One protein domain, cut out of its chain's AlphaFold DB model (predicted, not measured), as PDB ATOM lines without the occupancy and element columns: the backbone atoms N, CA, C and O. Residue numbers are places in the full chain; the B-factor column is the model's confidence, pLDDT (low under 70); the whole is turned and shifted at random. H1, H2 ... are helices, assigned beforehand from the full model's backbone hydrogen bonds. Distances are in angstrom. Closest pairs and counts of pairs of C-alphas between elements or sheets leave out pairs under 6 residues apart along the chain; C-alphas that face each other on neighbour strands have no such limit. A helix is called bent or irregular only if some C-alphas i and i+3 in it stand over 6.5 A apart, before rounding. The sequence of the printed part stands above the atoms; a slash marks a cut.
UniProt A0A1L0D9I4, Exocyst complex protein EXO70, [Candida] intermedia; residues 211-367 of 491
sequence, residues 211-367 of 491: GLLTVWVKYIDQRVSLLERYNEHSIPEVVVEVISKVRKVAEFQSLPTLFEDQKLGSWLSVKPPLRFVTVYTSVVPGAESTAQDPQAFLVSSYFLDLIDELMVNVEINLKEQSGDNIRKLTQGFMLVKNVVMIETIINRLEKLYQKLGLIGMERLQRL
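This is residues 211 to 367 of the 491 residues of the protein "Exocyst complex protein EXO70" of [Candida] intermedia (UniProt A0A1L0D9I4). Four helices, H1, H2, H5 and H6, make an up-and-down bundle, each running against the one before it, with the long H5 at its core. H7, sharply kinked, packs on H5, H2 and H6, while the short H3 and H4 pack on H5. The printed part has 157 residues, with seven named helices in the order H1 to H7 and no named strand; the class is all helix. It is compact, with a radius of gyration of the C-alphas of 15.2 A and spans of 47 by 34 by 27 A.

H1, residues 211 to 225, and H2, residues 234 to 250, form a helical hairpin but only just touch, with 3 pairs of C-alphas within 8 A, the closest Val 224 and Val 238 at 6.7 A. H3, residues 255 to 259, and H4, residues 275 to 279, are apart. H5, residues 294 to 325, is the hub, touching six helices. It touches H3 at Pro 256 and Gln 295, 6.1 A between C-alphas, and H4 at Phe 276 and Val 312, 5.5 A. With residues 306 to 317 alone it touches H1, the same way at a shallow tilt of 19 degrees; the closest C-alphas, Ile 220 and Leu 310, are 6.0 A apart. H2 and H5 run opposite ways at a shallow tilt of 10 degrees, with the C-alphas of Val 239 and Leu 310 closest at 7.3 A. H6, residues 328 to 348, forms a helical hairpin with H5 at a shallow tilt of 28 degrees; the closest C-alphas are Glu 315 and Leu 335, 7.1 A. H6 touches H2 with residues 334 to 342 alone, closest at Pro 236 and Asn 338, 6.3 A between C-alphas. H7, residues 350 to 367, touches H5 at a steep tilt of 49 degrees, with the C-alphas of Ser 300 and Leu 356 closest at 4.3 A. H7 is apart from H1. Every O i to N i+4 pair is within hydrogen-bond range in H2; the counts are 10 of 11 in H1, 26 of 28 in H5, 16 of 17 in H6, 12 of 14 in H7, and 0 of 1 in both H3 and H4, where 2 of 2 O i to N i+3 pairs are.

H1 begins at C-alpha 211 (89.199, 140.108, 93.418) and is 21.4 A long; H2 is 24.4 A, H3 7.6 A and H4 6.8 A. H5, 44.7 A, begins at C-alpha 294 (70.680, 139.947, 100.153); it has a kink of 44 degrees near residue 319 and is irregular, C-alphas 321 and 324 being 9.3 A apart. H6 is 30.4 A. H7, 21.0 A, has a kink of 91 degrees near residue 358, is irregular, with C-alphas 355 and 358 9.4 A apart, and ends at C-alpha 367 (82.323, 147.687, 117.555).

The C-alphas farthest apart, Gln 292 and Asn 325, are 47.0 A apart. The printed part has no cut. The links H3 to H4, residues 260 to 274, and H4 to H5, residues 280 to 293, are long. Mean pLDDT of the printed part is 93.1, and no printed residue is under 70.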
ATOM      1  N   GLY A 211      87.896 140.088  92.751       94.69
ATOM      2  CA  GLY A 211      89.199 140.108  93.418       94.69
ATOM      3  C   GLY A 211      89.516 141.425  94.146       94.69
ATOM      4  O   GLY A 211      90.314 141.422  95.087       94.69
ATOM      5  N   LEU A 212      88.862 142.539  93.787       95.81
ATOM      6  CA  LEU A 212      88.991 143.824  94.485       95.81
ATOM      7  C   LEU A 212      88.590 143.731  95.957       95.81
ATOM      8  O   LEU A 212      89.233 144.364  96.796       95.81
ATOM      9  N   LEU A 213      87.605 142.884  96.284       95.94
ATOM     10  CA  LEU A 213      87.151 142.692  97.660       95.94
ATOM     11  C   LEU A 213      88.296 142.210  98.561       95.94
ATOM     12  O   LEU A 213      88.463 142.692  99.680       95.94
ATOM     13  N   THR A 214      89.142 141.316  98.046       94.06
ATOM     14  CA  THR A 214      90.351 140.847  98.740       94.06
ATOM     15  C   THR A 214      91.458 141.905  98.750       94.06
ATOM     16  O   THR A 214      92.167 142.055  99.746       94.06
ATOM     17  N   VAL A 215      91.631 142.643  97.648       93.88
ATOM     18  CA  VAL A 215      92.669 143.681  97.528       93.88
ATOM     19  C   VAL A 215      92.471 144.789  98.561       93.88
ATOM     20  O   VAL A 215      93.447 145.209  99.179       93.88
ATOM     21  N   TRP A 216      91.240 145.252  98.780       95.44
ATOM     22  CA  TRP A 216      90.977 146.322  99.746       95.44
ATOM     23  C   TRP A 216      91.190 145.880 101.190       95.44
ATOM     24  O   TRP A 216      91.802 146.627 101.947       95.44
ATOM     25  N   VAL A 217      90.782 144.664 101.553       94.75
ATOM     26  CA  VAL A 217      91.025 144.121 102.897       94.75
ATOM     27  C   VAL A 217      92.533 144.028 103.170       94.75
ATOM     28  O   VAL A 217      93.017 144.556 104.166       94.75
ATOM     29  N   LYS A 218      93.309 143.475 102.225       93.44
ATOM     30  CA  LYS A 218      94.780 143.416 102.329       93.44
ATOM     31  C   LYS A 218      95.438 144.791 102.361       93.44
ATOM     32  O   LYS A 218      96.448 144.968 103.035       93.44
ATOM     33  N   TYR A 219      94.899 145.757 101.620       94.25
ATOM     34  CA  TYR A 219      95.384 147.132 101.671       94.25
ATOM     35  C   TYR A 219      95.241 147.700 103.088       94.25
ATOM     36  O   TYR A 219      96.192 148.300 103.578       94.25
ATOM     37  N   ILE A 220      94.113 147.474 103.768       96.06
ATOM     38  CA  ILE A 220      93.918 147.945 105.146       96.06
ATOM     39  C   ILE A 220      94.916 147.280 106.101       96.06
ATOM     40  O   ILE A 220      95.612 148.008 106.810       96.06
ATOM     41  N   ASP A 221      95.061 145.949 106.068       94.38
ATOM     42  CA  ASP A 221      96.056 145.229 106.888       94.38
ATOM     43  C   ASP A 221      97.464 145.814 106.708       94.38
ATOM     44  O   ASP A 221      98.168 146.101 107.677       94.38
ATOM     45  N   GLN A 222      97.859 146.052 105.452       93.81
ATOM     46  CA  GLN A 222      99.158 146.625 105.113       93.81
ATOM     47  C   GLN A 222      99.312 148.051 105.643       93.81
ATOM     48  O   GLN A 222     100.346 148.367 106.227       93.81
ATOM     49  N   ARG A 223      98.312 148.923 105.461       95.38
ATOM     50  CA  ARG A 223      98.386 150.314 105.937       95.38
ATOM     51  C   ARG A 223      98.480 150.396 107.453       95.38
ATOM     52  O   ARG A 223      99.280 151.181 107.950       95.38
ATOM     53  N   VAL A 224      97.720 149.569 108.169       96.12
ATOM     54  CA  VAL A 224      97.798 149.502 109.633       96.12
ATOM     55  C   VAL A 224      99.157 148.952 110.057       96.12
ATOM     56  O   VAL A 224      99.851 149.601 110.828       96.12
ATOM     57  N   SER A 225      99.594 147.824 109.492       92.81
ATOM     58  CA  SER A 225     100.852 147.164 109.871       92.81
ATOM     59  C   SER A 225     102.112 147.991 109.575       92.81
ATOM     60  O   SER A 225     103.142 147.767 110.203       92.81
ATOM     61  N   LEU A 226     102.046 148.941 108.636       93.94
ATOM     62  CA  LEU A 226     103.144 149.862 108.321       93.94
ATOM     63  C   LEU A 226     103.304 151.006 109.335       93.94
ATOM     64  O   LEU A 226     104.281 151.750 109.245       93.94
ATOM     65  N   LEU A 227     102.376 151.178 110.280       94.25
ATOM     66  CA  LEU A 227     102.522 152.187 111.323       94.25
ATOM     67  C   LEU A 227     103.693 151.853 112.251       94.25
ATOM     68  O   LEU A 227     103.709 150.815 112.910       94.25
ATOM     69  N   GLU A 228     104.636 152.789 112.379       90.81
ATOM     70  CA  GLU A 228     105.761 152.649 113.310       90.81
ATOM     71  C   GLU A 228     105.312 152.696 114.776       90.81
ATOM     72  O   GLU A 228     105.885 152.031 115.642       90.81
ATOM     73  N   ARG A 229     104.300 153.518 115.082       91.88
ATOM     74  CA  ARG A 229     103.764 153.712 116.434       91.88
ATOM     75  C   ARG A 229     102.251 153.827 116.408       91.88
ATOM     76  O   ARG A 229     101.706 154.450 115.503       91.88
ATOM     77  N   TYR A 230     101.597 153.330 117.451       93.94
ATOM     78  CA  TYR A 230     100.151 153.418 117.654       93.94
ATOM     79  C   TYR A 230      99.869 154.398 118.795       93.94
ATOM     80  O   TYR A 230     100.017 154.068 119.969       93.94
ATOM     81  N   ASN A 231      99.532 155.641 118.452       91.31
ATOM     82  CA  ASN A 231      99.293 156.715 119.418       91.31
ATOM     83  C   ASN A 231      98.162 157.653 118.954       91.31
ATOM     84  O   ASN A 231      97.537 157.433 117.918       91.31
ATOM     85  N   GLU A 232      97.899 158.716 119.720       89.12
ATOM     86  CA  GLU A 232      96.789 159.646 119.458       89.12
ATOM     87  C   GLU A 232      96.898 160.454 118.153       89.12
ATOM     88  O   GLU A 232      95.920 161.098 117.782       89.12
ATOM     89  N   HIS A 233      98.046 160.422 117.466       91.25
ATOM     90  CA  HIS A 233      98.276 161.119 116.197       91.25
ATOM     91  C   HIS A 233      98.255 160.140 115.018       91.25
ATOM     92  O   HIS A 233      97.499 160.328 114.069       91.25
ATOM     93  N   SER A 234      99.011 159.043 115.113       95.25
ATOM     94  CA  SER A 234      99.151 158.079 114.014       95.25
ATOM     95  C   SER A 234      97.888 157.256 113.748       95.25
ATOM     96  O   SER A 234      97.597 156.927 112.598       95.25
ATOM     97  N   ILE A 235      97.115 156.927 114.792       96.56
ATOM     98  CA  ILE A 235      95.883 156.144 114.628       96.56
ATOM     99  C   ILE A 235      94.834 156.949 113.837       96.56
ATOM    100  O   ILE A 235      94.342 156.430 112.834       96.56
ATOM    101  N   PRO A 236      94.497 158.206 114.199       96.31
ATOM    102  CA  PRO A 236      93.582 159.004 113.387       96.31
ATOM    103  C   PRO A 236      94.033 159.190 111.938       96.31
ATOM    104  O   PRO A 236      93.190 159.155 111.047       96.31
ATOM    105  N   GLU A 237      95.334 159.351 111.678       96.25
ATOM    106  CA  GLU A 237      95.864 159.514 110.317       96.25
ATOM    107  C   GLU A 237      95.568 158.297 109.431       96.25
ATOM    108  O   GLU A 237      94.979 158.456 108.357       96.25
ATOM    109  N   VAL A 238      95.893 157.079 109.891       97.38
ATOM    110  CA  VAL A 238      95.595 155.860 109.116       97.38
ATOM    111  C   VAL A 238      94.090 155.640 108.973       97.38
ATOM    112  O   VAL A 238      93.624 155.218 107.915       97.38
ATOM    113  N   VAL A 239      93.307 155.972 110.008       97.88
ATOM    114  CA  VAL A 239      91.847 155.850 109.966       97.88
ATOM    115  C   VAL A 239      91.272 156.793 108.912       97.88
ATOM    116  O   VAL A 239      90.482 156.362 108.075       97.88
ATOM    117  N   VAL A 240      91.684 158.060 108.899       96.19
ATOM    118  CA  VAL A 240      91.225 159.041 107.906       96.19
ATOM    119  C   VAL A 240      91.649 158.636 106.496       96.19
ATOM    120  O   VAL A 240      90.835 158.739 105.575       96.19
ATOM    121  N   GLU A 241      92.874 158.137 106.309       95.31
ATOM    122  CA  GLU A 241      93.352 157.634 105.016       95.31
ATOM    123  C   GLU A 241      92.462 156.492 104.498       95.31
ATOM    124  O   GLU A 241      91.919 156.566 103.388       95.31
ATOM    125  N   VAL A 242      92.259 155.456 105.317       96.19
ATOM    126  CA  VAL A 242      91.486 154.265 104.943       96.19
ATOM    127  C   VAL A 242      90.019 154.612 104.706       96.19
ATOM    128  O   VAL A 242      89.465 154.241 103.670       96.19
ATOM    129  N   ILE A 243      89.387 155.378 105.600       96.19
ATOM    130  CA  ILE A 243      87.982 155.779 105.445       96.19
ATOM    131  C   ILE A 243      87.791 156.679 104.223       96.19
ATOM    132  O   ILE A 243      86.781 156.565 103.527       96.19
ATOM    133  N   SER A 244      88.773 157.519 103.884       93.38
ATOM    134  CA  SER A 244      88.737 158.303 102.643       93.38
ATOM    135  C   SER A 244      88.745 157.409 101.402       93.38
ATOM    136  O   SER A 244      88.052 157.709 100.427       93.38
ATOM    137  N   LYS A 245      89.482 156.291 101.425       92.56
ATOM    138  CA  LYS A 245      89.447 155.298 100.345       92.56
ATOM    139  C   LYS A 245      88.117 154.541 100.307       92.56
ATOM    140  O   LYS A 245      87.519 154.442  99.237       92.56
ATOM    141  N   VAL A 246      87.623 154.080 101.458       94.38
ATOM    142  CA  VAL A 246      86.314 153.413 101.597       94.38
ATOM    143  C   VAL A 246      85.190 154.294 101.053       94.38
ATOM    144  O   VAL A 246      84.367 153.829 100.264       94.38
ATOM    145  N   ARG A 247      85.201 155.588 101.392       92.25
ATOM    146  CA  ARG A 247      84.277 156.583 100.843       92.25
ATOM    147  C   ARG A 247      84.312 156.595  99.316       92.25
ATOM    148  O   ARG A 247      83.254 156.515  98.708       92.25
ATOM    149  N   LYS A 248      85.497 156.721  98.705       91.81
ATOM    150  CA  LYS A 248      85.636 156.782  97.237       91.81
ATOM    151  C   LYS A 248      85.056 155.536  96.571       91.81
ATOM    152  O   LYS A 248      84.334 155.651  95.589       91.81
ATOM    153  N   VAL A 249      85.326 154.360  97.135       92.81
ATOM    154  CA  VAL A 249      84.770 153.086  96.655       92.81
ATOM    155  C   VAL A 249      83.240 153.082  96.767       92.81
ATOM    156  O   VAL A 249      82.559 152.712  95.817       92.81
ATOM    157  N   ALA A 250      82.678 153.586  97.868       93.38
ATOM    158  CA  ALA A 250      81.230 153.676  98.073       93.38
ATOM    159  C   ALA A 250      80.491 154.600  97.082       93.38
ATOM    160  O   ALA A 250      79.262 154.572  97.027       93.38
ATOM    161  N   GLU A 251      81.191 155.407  96.277       92.25
ATOM    162  CA  GLU A 251      80.555 156.273  95.276       92.25
ATOM    163  C   GLU A 251      80.097 155.533  94.009       92.25
ATOM    164  O   GLU A 251      79.332 156.112  93.224       92.25
ATOM    165  N   PHE A 252      80.543 154.287  93.818       93.12
ATOM    166  CA  PHE A 252      80.260 153.462  92.643       93.12
ATOM    167  C   PHE A 252      78.947 152.682  92.785       93.12
ATOM    168  O   PHE A 252      78.625 152.114  93.838       93.12
ATOM    169  N   GLN A 253      78.163 152.684  91.705       90.62
ATOM    170  CA  GLN A 253      76.844 152.046  91.660       90.62
ATOM    171  C   GLN A 253      76.932 150.570  91.282       90.62
ATOM    172  O   GLN A 253      76.081 149.797  91.699       90.62
ATOM    173  N   SER A 254      77.988 150.176  90.576       90.56
ATOM    174  CA  SER A 254      78.308 148.797  90.206       90.56
ATOM    175  C   SER A 254      78.811 147.945  91.364       90.56
ATOM    176  O   SER A 254      78.889 146.738  91.223       90.56
ATOM    177  N   LEU A 255      79.106 148.516  92.537       93.38
ATOM    178  CA  LEU A 255      79.575 147.737  93.691       93.38
ATOM    179  C   LEU A 255      78.779 146.452  93.989       93.38
ATOM    180  O   LEU A 255      79.426 145.443  94.261       93.38
ATOM    181  N   PRO A 256      77.430 146.440  93.941       93.81
ATOM    182  CA  PRO A 256      76.650 145.225  94.141       93.81
ATOM    183  C   PRO A 256      77.048 144.086  93.191       93.81
ATOM    184  O   PRO A 256      77.058 142.937  93.628       93.81
ATOM    185  N   THR A 257      77.458 144.368  91.947       94.12
ATOM    186  CA  THR A 257      77.841 143.327  90.971       94.12
ATOM    187  C   THR A 257      79.041 142.503  91.444       94.12
ATOM    188  O   THR A 257      79.191 141.344  91.072       94.12
ATOM    189  N   LEU A 258      79.889 143.058  92.320       95.94
ATOM    190  CA  LEU A 258      81.003 142.320  92.925       95.94
ATOM    191  C   LEU A 258      80.545 141.252  93.932       95.94
ATOM    192  O   LEU A 258      81.333 140.392  94.313       95.94
ATOM    193  N   PHE A 259      79.293 141.312  94.378       95.12
ATOM    194  CA  PHE A 259      78.711 140.393  95.355       95.12
ATOM    195  C   PHE A 259      77.783 139.354  94.719       95.12
ATOM    196  O   PHE A 259      77.206 138.539  95.436       95.12
ATOM    197  N   GLU A 260      77.649 139.350  93.390       91.12
ATOM    198  CA  GLU A 260      76.962 138.274  92.673       91.12
ATOM    199  C   GLU A 260      77.661 136.935  92.951       91.12
ATOM    200  O   GLU A 260      78.887 136.835  92.889       91.12
ATOM    201  N   ASP A 261      76.878 135.923  93.329       89.94
ATOM    202  CA  ASP A 261      77.340 134.587  93.732       89.94
ATOM    203  C   ASP A 261      78.320 134.546  94.926       89.94
ATOM    204  O   ASP A 261      78.895 133.499  95.241       89.94
ATOM    205  N   GLN A 262      78.487 135.661  95.646       91.12
ATOM    206  CA  GLN A 262      79.292 135.716  96.863       91.12
ATOM    207  C   GLN A 262      78.477 135.305  98.091       91.12
ATOM    208  O   GLN A 262      77.264 135.483  98.167       91.12
ATOM    209  N   LYS A 263      79.176 134.762  99.090       91.81
ATOM    210  CA  LYS A 263      78.614 134.443 100.408       91.81
ATOM    211  C   LYS A 263      79.203 135.380 101.445       91.81
ATOM    212  O   LYS A 263      80.336 135.834 101.288       91.81
ATOM    213  N   LEU A 264      78.472 135.614 102.531       91.88
ATOM    214  CA  LEU A 264      78.974 136.404 103.648       91.88
ATOM    215  C   LEU A 264      80.365 135.912 104.095       91.88
ATOM    216  O   LEU A 264      80.552 134.740 104.423       91.88
ATOM    217  N   GLY A 265      81.345 136.819 104.087       88.69
ATOM    218  CA  GLY A 265      82.713 136.549 104.533       88.69
ATOM    219  C   GLY A 265      83.610 135.809 103.530       88.69
ATOM    220  O   GLY A 265      84.773 135.558 103.848       88.69
ATOM    221  N   SER A 266      83.146 135.493 102.313       91.88
ATOM    222  CA  SER A 266      83.994 134.865 101.280       91.88
ATOM    223  C   SER A 266      85.246 135.703 100.973       91.88
ATOM    224  O   SER A 266      86.341 135.160 100.824       91.88
ATOM    225  N   TRP A 267      85.108 137.031 100.992       92.75
ATOM    226  CA  TRP A 267      86.184 138.009 100.794       92.75
ATOM    227  C   TRP A 267      87.244 138.035 101.909       92.75
ATOM    228  O   TRP A 267      88.303 138.634 101.723       92.75
ATOM    229  N   LEU A 268      86.992 137.384 103.050       91.75
ATOM    230  CA  LEU A 268      87.933 137.281 104.173       91.75
ATOM    231  C   LEU A 268      88.814 136.029 104.097       91.75
ATOM    232  O   LEU A 268      89.763 135.888 104.870       91.75
ATOM    233  N   SER A 269      88.534 135.122 103.158       89.31
ATOM    234  CA  SER A 269      89.267 133.864 102.974       89.31
ATOM    235  C   SER A 269      90.591 134.084 102.237       89.31
ATOM    236  O   SER A 269      90.807 133.599 101.127       89.31
ATOM    237  N   VAL A 270      91.496 134.842 102.854       88.75
ATOM    238  CA  VAL A 270      92.785 135.227 102.269       88.75
ATOM    239  C   VAL A 270      93.950 134.500 102.941       88.75
ATOM    240  O   VAL A 270      93.847 134.005 104.062       88.75
ATOM    241  N   LYS A 271      95.079 134.410 102.228       86.62
ATOM    242  CA  LYS A 271      96.338 133.857 102.747       86.62
ATOM    243  C   LYS A 271      97.421 134.950 102.769       86.62
ATOM    244  O   LYS A 271      97.612 135.579 101.717       86.62
ATOM    245  N   PRO A 272      98.130 135.151 103.900       88.50
ATOM    246  CA  PRO A 272      97.858 134.571 105.230       88.50
ATOM    247  C   PRO A 272      96.488 135.013 105.799       88.50
ATOM    248  O   PRO A 272      95.955 136.010 105.316       88.50
ATOM    249  N   PRO A 273      95.900 134.277 106.768       91.19
ATOM    250  CA  PRO A 273      94.615 134.642 107.367       91.19
ATOM    251  C   PRO A 273      94.657 136.012 108.043       91.19
ATOM    252  O   PRO A 273      95.659 136.375 108.660       91.19
ATOM    253  N   LEU A 274      93.549 136.745 107.965       92.94
ATOM    254  CA  LEU A 274      93.425 138.074 108.562       92.94
ATOM    255  C   LEU A 274      93.302 137.956 110.078       92.94
ATOM    256  O   LEU A 274      92.478 137.192 110.587       92.94
ATOM    257  N   ARG A 275      94.118 138.728 110.798       94.00
ATOM    258  CA  ARG A 275      94.222 138.629 112.259       94.00
ATOM    259  C   ARG A 275      92.930 139.037 112.958       94.00
ATOM    260  O   ARG A 275      92.563 138.405 113.945       94.00
ATOM    261  N   PHE A 276      92.205 140.032 112.443       94.25
ATOM    262  CA  PHE A 276      90.981 140.487 113.099       94.25
ATOM    263  C   PHE A 276      89.920 139.391 113.229       94.25
ATOM    264  O   PHE A 276      89.252 139.334 114.255       94.25
ATOM    265  N   VAL A 277      89.813 138.480 112.252       92.38
ATOM    266  CA  VAL A 277      88.766 137.445 112.207       92.38
ATOM    267  C   VAL A 277      88.798 136.557 113.452       92.38
ATOM    268  O   VAL A 277      87.749 136.135 113.937       92.38
ATOM    269  N   THR A 278      89.985 136.289 114.005       92.44
ATOM    270  CA  THR A 278      90.140 135.470 115.219       92.44
ATOM    271  C   THR A 278      89.926 136.264 116.507       92.44
ATOM    272  O   THR A 278      89.642 135.676 117.550       92.44
ATOM    273  N   VAL A 279      90.039 137.592 116.452       94.31
ATOM    274  CA  VAL A 279      89.964 138.489 117.613       94.31
ATOM    275  C   VAL A 279      88.561 139.060 117.803       94.31
ATOM    276  O   VAL A 279      88.071 139.174 118.937       94.31
ATOM    277  N   TYR A 280      87.912 139.466 116.713       95.19
ATOM    278  CA  TYR A 280      86.578 140.041 116.723       95.19
ATOM    279  C   TYR A 280      85.961 140.145 115.332       95.19
ATOM    280  O   TYR A 280      86.604 140.562 114.377       95.19
ATOM    281  N   THR A 281      84.653 139.926 115.275       93.44
ATOM    282  CA  THR A 281      83.816 140.365 114.165       93.44
ATOM    283  C   THR A 281      82.562 141.032 114.716       93.44
ATOM    284  O   THR A 281      81.966 140.561 115.694       93.44
ATOM    285  N   SER A 282      82.153 142.143 114.105       94.00
ATOM    286  CA  SER A 282      80.897 142.807 114.454       94.00
ATOM    287  C   SER A 282      79.671 142.122 113.848       94.00
ATOM    288  O   SER A 282      78.557 142.495 114.223       94.00
ATOM    289  N   VAL A 283      79.849 141.123 112.964       92.31
ATOM    290  CA  VAL A 283      78.765 140.383 112.291       92.31
ATOM    291  C   VAL A 283      77.697 139.940 113.291       92.31
ATOM    292  O   VAL A 283      77.983 139.433 114.381       92.31
ATOM    293  N   VAL A 284      76.437 140.143 112.908       87.25
ATOM    294  CA  VAL A 284      75.267 139.725 113.679       87.25
ATOM    295  C   VAL A 284      74.849 138.329 113.197       87.25
ATOM    296  O   VAL A 284      74.436 138.191 112.043       87.25
ATOM    297  N   PRO A 285      74.960 137.278 114.034       84.62
ATOM    298  CA  PRO A 285      74.585 135.926 113.630       84.62
ATOM    299  C   PRO A 285      73.117 135.859 113.202       84.62
ATOM    300  O   PRO A 285      72.242 136.329 113.922       84.62
ATOM    301  N   GLY A 286      72.853 135.276 112.032       83.00
ATOM    302  CA  GLY A 286      71.498 135.144 111.490       83.00
ATOM    303  C   GLY A 286      70.912 136.414 110.863       83.00
ATOM    304  O   GLY A 286      69.772 136.374 110.422       83.00
ATOM    305  N   ALA A 287      71.653 137.525 110.769       85.62
ATOM    306  CA  ALA A 287      71.150 138.735 110.105       85.62
ATOM    307  C   ALA A 287      71.004 138.588 108.579       85.62
ATOM    308  O   ALA A 287      70.225 139.307 107.963       85.62
ATOM    309  N   GLU A 288      71.721 137.644 107.965       87.19
ATOM    310  CA  GLU A 288      71.607 137.364 106.529       87.19
ATOM    311  C   GLU A 288      70.220 136.814 106.163       87.19
ATOM    312  O   GLU A 288      69.656 137.196 105.143       87.19
ATOM    313  N   SER A 289      69.621 135.970 107.014       85.06
ATOM    314  CA  SER A 289      68.307 135.373 106.737       85.06
ATOM    315  C   SER A 289      67.142 136.349 106.903       85.06
ATOM    316  O   SER A 289      66.040 136.069 106.435       85.06
ATOM    317  N   THR A 290      67.366 137.484 107.569       84.31
ATOM    318  CA  THR A 290      66.364 138.535 107.777       84.31
ATOM    319  C   THR A 290      66.523 139.709 106.809       84.31
ATOM    320  O   THR A 290      65.704 140.631 106.825       84.31
ATOM    321  N   ALA A 291      67.548 139.688 105.950       86.88
ATOM    322  CA  ALA A 291      67.800 140.734 104.971       86.88
ATOM    323  C   ALA A 291      66.744 140.729 103.851       86.88
ATOM    324  O   ALA A 291      66.529 139.721 103.184       86.88
ATOM    325  N   GLN A 292      66.113 141.884 103.616       87.19
ATOM    326  CA  GLN A 292      65.160 142.067 102.510       87.19
ATOM    327  C   GLN A 292      65.852 142.040 101.142       87.19
ATOM    328  O   GLN A 292      65.314 141.491 100.185       87.19
ATOM    329  N   ASP A 293      67.045 142.629 101.069       91.12
ATOM    330  CA  ASP A 293      67.912 142.624  99.896       91.12
ATOM    331  C   ASP A 293      69.240 141.947 100.278       91.12
ATOM    332  O   ASP A 293      70.067 142.559 100.969       91.12
ATOM    333  N   PRO A 294      69.452 140.682  99.863       91.06
ATOM    334  CA  PRO A 294      70.680 139.947 100.153       91.06
ATOM    335  C   PRO A 294      71.934 140.637  99.606       91.06
ATOM    336  O   PRO A 294      72.971 140.642 100.268       91.06
ATOM    337  N   GLN A 295      71.858 141.263  98.430       91.06
ATOM    338  CA  GLN A 295      73.016 141.884  97.791       91.06
ATOM    339  C   GLN A 295      73.402 143.179  98.514       91.06
ATOM    340  O   GLN A 295      74.577 143.390  98.824       91.06
ATOM    341  N   ALA A 296      72.420 144.013  98.871       92.44
ATOM    342  CA  ALA A 296      72.662 145.191  99.704       92.44
ATOM    343  C   ALA A 296      73.186 144.812 101.101       92.44
ATOM    344  O   ALA A 296      74.070 145.490 101.631       92.44
ATOM    345  N   PHE A 297      72.705 143.707 101.681       94.06
ATOM    346  CA  PHE A 297      73.225 143.177 102.943       94.06
ATOM    347  C   PHE A 297      74.700 142.765 102.846       94.06
ATOM    348  O   PHE A 297      75.476 143.076 103.756       94.06
ATOM    349  N   LEU A 298      75.112 142.111 101.755       95.06
ATOM    350  CA  LEU A 298      76.517 141.758 101.528       95.06
ATOM    351  C   LEU A 298      77.390 143.006 101.356       95.06
ATOM    352  O   LEU A 298      78.443 143.089 101.985       95.06
ATOM    353  N   VAL A 299      76.931 144.005 100.593       95.62
ATOM    354  CA  VAL A 299      77.633 145.294 100.434       95.62
ATOM    355  C   VAL A 299      77.815 145.990 101.788       95.62
ATOM    356  O   VAL A 299      78.922 146.415 102.121       95.62
ATOM    357  N   SER A 300      76.746 146.090 102.584       95.94
ATOM    358  CA  SER A 300      76.791 146.650 103.940       95.94
ATOM    359  C   SER A 300      77.786 145.893 104.819       95.94
ATOM    360  O   SER A 300      78.671 146.489 105.441       95.94
ATOM    361  N   SER A 301      77.686 144.563 104.818       95.44
ATOM    362  CA  SER A 301      78.538 143.696 105.624       95.44
ATOM    363  C   SER A 301      80.008 143.819 105.250       95.44
ATOM    364  O   SER A 301      80.850 143.863 106.141       95.44
ATOM    365  N   TYR A 302      80.304 143.942 103.959       96.38
ATOM    366  CA  TYR A 302      81.653 144.134 103.456       96.38
ATOM    367  C   TYR A 302      82.282 145.437 103.952       96.38
ATOM    368  O   TYR A 302      83.398 145.429 104.465       96.38
ATOM    369  N   PHE A 303      81.565 146.561 103.860       97.00
ATOM    370  CA  PHE A 303      82.080 147.833 104.370       97.00
ATOM    371  C   PHE A 303      82.331 147.798 105.879       97.00
ATOM    372  O   PHE A 303      83.304 148.391 106.345       97.00
ATOM    373  N   LEU A 304      81.497 147.088 106.640       96.31
ATOM    374  CA  LEU A 304      81.740 146.899 108.069       96.31
ATOM    375  C   LEU A 304      82.901 145.954 108.351       96.31
ATOM    376  O   LEU A 304      83.630 146.202 109.302       96.31
ATOM    377  N   ASP A 305      83.118 144.929 107.531       97.06
ATOM    378  CA  ASP A 305      84.304 144.080 107.651       97.06
ATOM    379  C   ASP A 305      85.588 144.875 107.377       97.06
ATOM    380  O   ASP A 305      86.588 144.643 108.045       97.06
ATOM    381  N   LEU A 306      85.566 145.860 106.467       97.62
ATOM    382  CA  LEU A 306      86.696 146.781 106.271       97.62
ATOM    383  C   LEU A 306      86.955 147.665 107.502       97.62
ATOM    384  O   LEU A 306      88.109 147.955 107.822       97.62
ATOM    385  N   ILE A 307      85.900 148.104 108.193       98.00
ATOM    386  CA  ILE A 307      86.021 148.900 109.425       98.00
ATOM    387  C   ILE A 307      86.484 148.024 110.598       98.00
ATOM    388  O   ILE A 307      87.322 148.467 111.385       98.00
ATOM    389  N   ASP A 308      85.977 146.793 110.702       98.00
ATOM    390  CA  ASP A 308      86.439 145.800 111.674       98.00
ATOM    391  C   ASP A 308      87.927 145.499 111.444       98.00
ATOM    392  O   ASP A 308      88.715 145.622 112.376       98.00
ATOM    393  N   GLU A 309      88.329 145.204 110.205       97.69
ATOM    394  CA  GLU A 309      89.725 144.973 109.816       97.69
ATOM    395  C   GLU A 309      90.627 146.146 110.222       97.69
ATOM    396  O   GLU A 309      91.663 145.949 110.856       97.69
ATOM    397  N   LEU A 310      90.213 147.385 109.933       98.38
ATOM    398  CA  LEU A 310      90.949 148.587 110.323       98.38
ATOM    399  C   LEU A 310      91.108 148.682 111.845       98.38
ATOM    400  O   LEU A 310      92.220 148.758 112.366       98.38
ATOM    401  N   MET A 311      89.993 148.711 112.571       98.44
ATOM    402  CA  MET A 311      90.003 149.076 113.985       98.44
ATOM    403  C   MET A 311      90.477 147.948 114.896       98.44
ATOM    404  O   MET A 311      91.113 148.210 115.917       98.44
ATOM    405  N   VAL A 312      90.192 146.696 114.545       98.06
ATOM    406  CA  VAL A 312      90.646 145.537 115.314       98.06
ATOM    407  C   VAL A 312      92.132 145.285 115.062       98.06
ATOM    408  O   VAL A 312      92.839 144.962 116.011       98.06
ATOM    409  N   ASN A 313      92.668 145.512 113.856       97.44
ATOM    410  CA  ASN A 313      94.124 145.461 113.680       97.44
ATOM    411  C   ASN A 313      94.833 146.610 114.403       97.44
ATOM    412  O   ASN A 313      95.912 146.395 114.955       97.44
ATOM    413  N   VAL A 314      94.238 147.806 114.472       97.69
ATOM    414  CA  VAL A 314      94.754 148.865 115.354       97.69
ATOM    415  C   VAL A 314      94.754 148.389 116.811       97.69
ATOM    416  O   VAL A 314      95.755 148.576 117.490       97.69
ATOM    417  N   GLU A 315      93.690 147.731 117.291       96.25
ATOM    418  CA  GLU A 315      93.638 147.144 118.642       96.25
ATOM    419  C   GLU A 315      94.763 146.120 118.869       96.25
ATOM    420  O   GLU A 315      95.448 146.183 119.892       96.25
ATOM    421  N   ILE A 316      94.954 145.184 117.934       95.62
ATOM    422  CA  ILE A 316      95.961 144.117 118.026       95.62
ATOM    423  C   ILE A 316      97.360 144.718 118.125       95.62
ATOM    424  O   ILE A 316      98.070 144.464 119.096       95.62
ATOM    425  N   ASN A 317      97.737 145.561 117.165       95.00
ATOM    426  CA  ASN A 317      99.088 146.109 117.127       95.00
ATOM    427  C   ASN A 317      99.325 147.133 118.251       95.00
ATOM    428  O   ASN A 317     100.431 147.207 118.784       95.00
ATOM    429  N   LEU A 318      98.292 147.877 118.678       94.44
ATOM    430  CA  LEU A 318      98.371 148.719 119.873       94.44
ATOM    431  C   LEU A 318      98.708 147.864 121.095       94.44
ATOM    432  O   LEU A 318      99.625 148.213 121.830       94.44
ATOM    433  N   LYS A 319      98.028 146.732 121.305       92.69
ATOM    434  CA  LYS A 319      98.318 145.817 122.422       92.69
ATOM    435  C   LYS A 319      99.716 145.213 122.336       92.69
ATOM    436  O   LYS A 319     100.426 145.211 123.336       92.69
ATOM    437  N   GLU A 320     100.120 144.742 121.159       91.69
ATOM    438  CA  GLU A 320     101.441 144.140 120.935       91.69
ATOM    439  C   GLU A 320     102.579 145.141 121.185       91.69
ATOM    440  O   GLU A 320     103.545 144.812 121.870       91.69
ATOM    441  N   GLN A 321     102.451 146.378 120.693       87.88
ATOM    442  CA  GLN A 321     103.463 147.419 120.895       87.88
ATOM    443  C   GLN A 321     103.478 147.952 122.334       87.88
ATOM    444  O   GLN A 321     104.543 148.269 122.867       87.88
ATOM    445  N   SER A 322     102.308 148.085 122.959       83.75
ATOM    446  CA  SER A 322     102.189 148.610 124.324       83.75
ATOM    447  C   SER A 322     102.663 147.616 125.379       83.75
ATOM    448  O   SER A 322     103.169 148.028 126.427       83.75
ATOM    449  N   GLY A 323     102.428 146.321 125.152       75.88
ATOM    450  CA  GLY A 323     102.421 145.323 126.216       75.88
ATOM    451  C   GLY A 323     101.511 145.753 127.374       75.88
ATOM    452  O   GLY A 323     100.461 146.366 127.167       75.88
ATOM    453  N   ASP A 324     101.968 145.515 128.604       71.94
ATOM    454  CA  ASP A 324     101.282 145.945 129.832       71.94
ATOM    455  C   ASP A 324     101.560 147.414 130.216       71.94
ATOM    456  O   ASP A 324     101.067 147.899 131.237       71.94
ATOM    457  N   ASN A 325     102.336 148.160 129.416       77.56
ATOM    458  CA  ASN A 325     102.741 149.527 129.766       77.56
ATOM    459  C   ASN A 325     101.612 150.555 129.595       77.56
ATOM    460  O   ASN A 325     101.610 151.585 130.272       77.56
ATOM    461  N   ILE A 326     100.652 150.301 128.697       84.44
ATOM    462  CA  ILE A 326      99.496 151.182 128.484       84.44
ATOM    463  C   ILE A 326      98.259 150.557 129.120       84.44
ATOM    464  O   ILE A 326      97.837 149.462 128.750       84.44
ATOM    465  N   ARG A 327      97.625 151.293 130.040       87.25
ATOM    466  CA  ARG A 327      96.391 150.869 130.716       87.25
ATOM    467  C   ARG A 327      95.257 150.611 129.718       87.25
ATOM    468  O   ARG A 327      95.105 151.337 128.736       87.25
ATOM    469  N   LYS A 328      94.390 149.641 130.028       91.19
ATOM    470  CA  LYS A 328      93.212 149.291 129.210       91.19
ATOM    471  C   LYS A 328      92.296 150.485 128.938       91.19
ATOM    472  O   LYS A 328      91.905 150.675 127.793       91.19
ATOM    473  N   LEU A 329      92.039 151.315 129.952       92.56
ATOM    474  CA  LEU A 329      91.287 152.571 129.831       92.56
ATOM    475  C   LEU A 329      91.866 153.479 128.727       92.56
ATOM    476  O   LEU A 329      91.120 154.002 127.904       92.56
ATOM    477  N   THR A 330      93.194 153.633 128.670       93.62
ATOM    478  CA  THR A 330      93.885 154.452 127.656       93.62
ATOM    479  C   THR A 330      93.793 153.835 126.264       93.62
ATOM    480  O   THR A 330      93.487 154.545 125.309       93.62
ATOM    481  N   GLN A 331      93.979 152.517 126.142       94.06
ATOM    482  CA  GLN A 331      93.780 151.817 124.867       94.06
ATOM    483  C   GLN A 331      92.330 151.973 124.379       94.06
ATOM    484  O   GLN A 331      92.082 152.315 123.224       94.06
ATOM    485  N   GLY A 332      91.365 151.786 125.283       95.81
ATOM    486  CA  GLY A 332      89.944 151.963 125.018       95.81
ATOM    487  C   GLY A 332      89.601 153.382 124.575       95.81
ATOM    488  O   GLY A 332      88.849 153.536 123.618       95.81
ATOM    489  N   PHE A 333      90.190 154.407 125.205       96.25
ATOM    490  CA  PHE A 333      90.024 155.806 124.798       96.25
ATOM    491  C   PHE A 333      90.505 156.046 123.360       96.25
ATOM    492  O   PHE A 333      89.752 156.581 122.544       96.25
ATOM    493  N   MET A 334      91.725 155.603 123.028       95.50
ATOM    494  CA  MET A 334      92.285 155.746 121.679       95.50
ATOM    495  C   MET A 334      91.403 155.064 120.625       95.50
ATOM    496  O   MET A 334      91.163 155.630 119.560       95.50
ATOM    497  N   LEU A 335      90.874 153.876 120.923       97.56
ATOM    498  CA  LEU A 335      90.036 153.114 119.996       97.56
ATOM    499  C   LEU A 335      88.625 153.705 119.854       97.56
ATOM    500  O   LEU A 335      88.165 153.932 118.735       97.56
ATOM    501  N   VAL A 336      87.937 154.003 120.966       97.88
ATOM    502  CA  VAL A 336      86.552 154.511 120.937       97.88
ATOM    503  C   VAL A 336      86.469 155.888 120.280       97.88
ATOM    504  O   VAL A 336      85.559 156.119 119.487       97.88
ATOM    505  N   LYS A 337      87.451 156.769 120.524       96.81
ATOM    506  CA  LYS A 337      87.562 158.079 119.864       96.81
ATOM    507  C   LYS A 337      87.574 157.931 118.343       96.81
ATOM    508  O   LYS A 337      86.848 158.634 117.646       96.81
ATOM    509  N   ASN A 338      88.363 156.990 117.828       98.00
ATOM    510  CA  ASN A 338      88.466 156.757 116.390       98.00
ATOM    511  C   ASN A 338      87.194 156.130 115.802       98.00
ATOM    512  O   ASN A 338      86.791 156.524 114.714       98.00
ATOM    513  N   VAL A 339      86.495 155.241 116.518       97.94
ATOM    514  CA  VAL A 339      85.195 154.728 116.039       97.94
ATOM    515  C   VAL A 339      84.113 155.809 116.029       97.94
ATOM    516  O   VAL A 339      83.338 155.874 115.078       97.94
ATOM    517  N   VAL A 340      84.077 156.699 117.025       97.25
ATOM    518  CA  VAL A 340      83.163 157.860 117.034       97.25
ATOM    519  C   VAL A 340      83.471 158.810 115.870       97.25
ATOM    520  O   VAL A 340      82.554 159.315 115.219       97.25
ATOM    521  N   MET A 341      84.751 159.009 115.551       96.19
ATOM    522  CA  MET A 341      85.164 159.764 114.366       96.19
ATOM    523  C   MET A 341      84.683 159.088 113.072       96.19
ATOM    524  O   MET A 341      84.105 159.760 112.219       96.19
ATOM    525  N   ILE A 342      84.862 157.768 112.935       97.50
ATOM    526  CA  ILE A 342      84.363 156.984 111.790       97.50
ATOM    527  C   ILE A 342      82.844 157.142 111.647       97.50
ATOM    528  O   ILE A 342      82.364 157.457 110.560       97.50
ATOM    529  N   GLU A 343      82.090 156.986 112.737       96.56
ATOM    530  CA  GLU A 343      80.634 157.172 112.771       96.56
ATOM    531  C   GLU A 343      80.231 158.584 112.319       96.56
ATOM    532  O   GLU A 343      79.342 158.745 111.484       96.56
ATOM    533  N   THR A 344      80.934 159.612 112.799       94.44
ATOM    534  CA  THR A 344      80.694 161.012 112.412       94.44
ATOM    535  C   THR A 344      80.966 161.251 110.928       94.44
ATOM    536  O   THR A 344      80.201 161.955 110.267       94.44
ATOM    537  N   ILE A 345      82.034 160.658 110.384       94.00
ATOM    538  CA  ILE A 345      82.357 160.732 108.955       94.00
ATOM    539  C   ILE A 345      81.264 160.034 108.136       94.00
ATOM    540  O   ILE A 345      80.731 160.635 107.207       94.00
ATOM    541  N   ILE A 346      80.888 158.806 108.500       95.25
ATOM    542  CA  ILE A 346      79.850 158.020 107.817       95.25
ATOM    543  C   ILE A 346      78.518 158.773 107.785       95.25
ATOM    544  O   ILE A 346      77.925 158.897 106.718       95.25
ATOM    545  N   ASN A 347      78.085 159.341 108.913       94.00
ATOM    546  CA  ASN A 347      76.816 160.071 109.013       94.00
ATOM    547  C   ASN A 347      76.757 161.322 108.117       94.00
ATOM    548  O   ASN A 347      75.670 161.799 107.798       94.00
ATOM    549  N   ARG A 348      77.908 161.860 107.694       93.31
ATOM    550  CA  ARG A 348      77.995 162.986 106.745       93.31
ATOM    551  C   ARG A 348      78.095 162.535 105.285       93.31
ATOM    552  O   ARG A 348      77.973 163.360 104.384       93.31
ATOM    553  N   LEU A 349      78.346 161.250 105.035       91.25
ATOM    554  CA  LEU A 349      78.557 160.682 103.708       91.25
ATOM    555  C   LEU A 349      77.326 159.892 103.266       91.25
ATOM    556  O   LEU A 349      77.264 158.678 103.442       91.25
ATOM    557  N   GLU A 350      76.380 160.581 102.627       91.00
ATOM    558  CA  GLU A 350      75.073 160.033 102.236       91.00
ATOM    559  C   GLU A 350      75.164 158.660 101.545       91.00
ATOM    560  O   GLU A 350      74.518 157.711 101.982       91.00
ATOM    561  N   LYS A 351      76.016 158.513 100.520       91.94
ATOM    562  CA  LYS A 351      76.147 157.249  99.771       91.94
ATOM    563  C   LYS A 351      76.668 156.095 100.627       91.94
ATOM    564  O   LYS A 351      76.197 154.970 100.488       91.94
ATOM    565  N   LEU A 352      77.651 156.359 101.492       93.31
ATOM    566  CA  LEU A 352      78.203 155.332 102.376       93.31
ATOM    567  C   LEU A 352      77.171 154.962 103.444       93.31
ATOM    568  O   LEU A 352      76.889 153.785 103.618       93.31
ATOM    569  N   TYR A 353      76.538 155.954 104.076       94.75
ATOM    570  CA  TYR A 353      75.467 155.743 105.049       94.75
ATOM    571  C   TYR A 353      74.316 154.898 104.475       94.75
ATOM    572  O   TYR A 353      73.896 153.922 105.096       94.75
ATOM    573  N   GLN A 354      73.859 155.210 103.258       93.56
ATOM    574  CA  GLN A 354      72.822 154.444 102.560       93.56
ATOM    575  C   GLN A 354      73.242 152.989 102.308       93.56
ATOM    576  O   GLN A 354      72.453 152.083 102.560       93.56
ATOM    577  N   LYS A 355      74.483 152.750 101.857       94.38
ATOM    578  CA  LYS A 355      75.001 151.388 101.624       94.38
ATOM    579  C   LYS A 355      75.183 150.587 102.916       94.38
ATOM    580  O   LYS A 355      75.067 149.369 102.877       94.38
ATOM    581  N   LEU A 356      75.461 151.239 104.047       94.19
ATOM    582  CA  LEU A 356      75.535 150.565 105.346       94.19
ATOM    583  C   LEU A 356      74.149 150.185 105.868       94.19
ATOM    584  O   LEU A 356      73.960 149.075 106.372       94.19
ATOM    585  N   GLY A 357      73.177 151.088 105.746       92.62
ATOM    586  CA  GLY A 357      71.828 150.869 106.253       92.62
ATOM    587  C   GLY A 357      71.790 150.558 107.757       92.62
ATOM    588  O   GLY A 357      72.761 150.739 108.493       92.62
ATOM    589  N   LEU A 358      70.644 150.068 108.233       90.62
ATOM    590  CA  LEU A 358      70.419 149.834 109.665       90.62
ATOM    591  C   LEU A 358      71.356 148.768 110.247       90.62
ATOM    592  O   LEU A 358      71.937 148.979 111.311       90.62
ATOM    593  N   ILE A 359      71.538 147.653 109.536       89.69
ATOM    594  CA  ILE A 359      72.378 146.536 109.995       89.69
ATOM    595  C   ILE A 359      73.847 146.966 110.075       89.69
ATOM    596  O   ILE A 359      74.521 146.679 111.065       89.69
ATOM    597  N   GLY A 360      74.346 147.695 109.072       92.62
ATOM    598  CA  GLY A 360      75.710 148.218 109.093       92.62
ATOM    599  C   GLY A 360      75.932 149.173 110.267       92.62
ATOM    600  O   GLY A 360      76.937 149.071 110.970       92.62
ATOM    601  N   MET A 361      74.959 150.043 110.555       94.75
ATOM    602  CA  MET A 361      75.032 150.931 111.720       94.75
ATOM    603  C   MET A 361      74.970 150.164 113.048       94.75
ATOM    604  O   MET A 361      75.714 150.503 113.965       94.75
ATOM    605  N   GLU A 362      74.163 149.105 113.164       94.75
ATOM    606  CA  GLU A 362      74.138 148.240 114.355       94.75
ATOM    607  C   GLU A 362      75.502 147.579 114.601       94.75
ATOM    608  O   GLU A 362      76.024 147.594 115.720       94.75
ATOM    609  N   ARG A 363      76.122 147.044 113.547       96.50
ATOM    610  CA  ARG A 363      77.474 146.477 113.597       96.50
ATOM    611  C   ARG A 363      78.513 147.511 114.044       96.50
ATOM    612  O   ARG A 363      79.312 147.216 114.935       96.50
ATOM    613  N   LEU A 364      78.442 148.742 113.527       97.56
ATOM    614  CA  LEU A 364      79.301 149.846 113.972       97.56
ATOM    615  C   LEU A 364      79.094 150.160 115.463       97.56
ATOM    616  O   LEU A 364      80.070 150.334 116.196       97.56
ATOM    617  N   GLN A 365      77.845 150.163 115.948       97.12
ATOM    618  CA  GLN A 365      77.557 150.325 117.379       97.12
ATOM    619  C   GLN A 365      78.147 149.185 118.216       97.12
ATOM    620  O   GLN A 365      78.680 149.439 119.294       97.12
ATOM    621  N   ARG A 366      78.092 147.929 117.748       97.69
ATOM    622  CA  ARG A 366      78.696 146.778 118.449       97.69
ATOM    623  C   ARG A 366      80.210 146.945 118.594       97.69
ATOM    624  O   ARG A 366      80.727 146.745 119.697       97.69
ATOM    625  N   LEU A 367      80.891 147.379 117.531       98.25
ATOM    626  CA  LEU A 367      82.323 147.687 117.555       98.25
ATOM    627  C   LEU A 367      82.633 148.855 118.508       98.25
ATOM    628  O   LEU A 367      83.505 148.733 119.370       98.25
TER     629      LEU A 367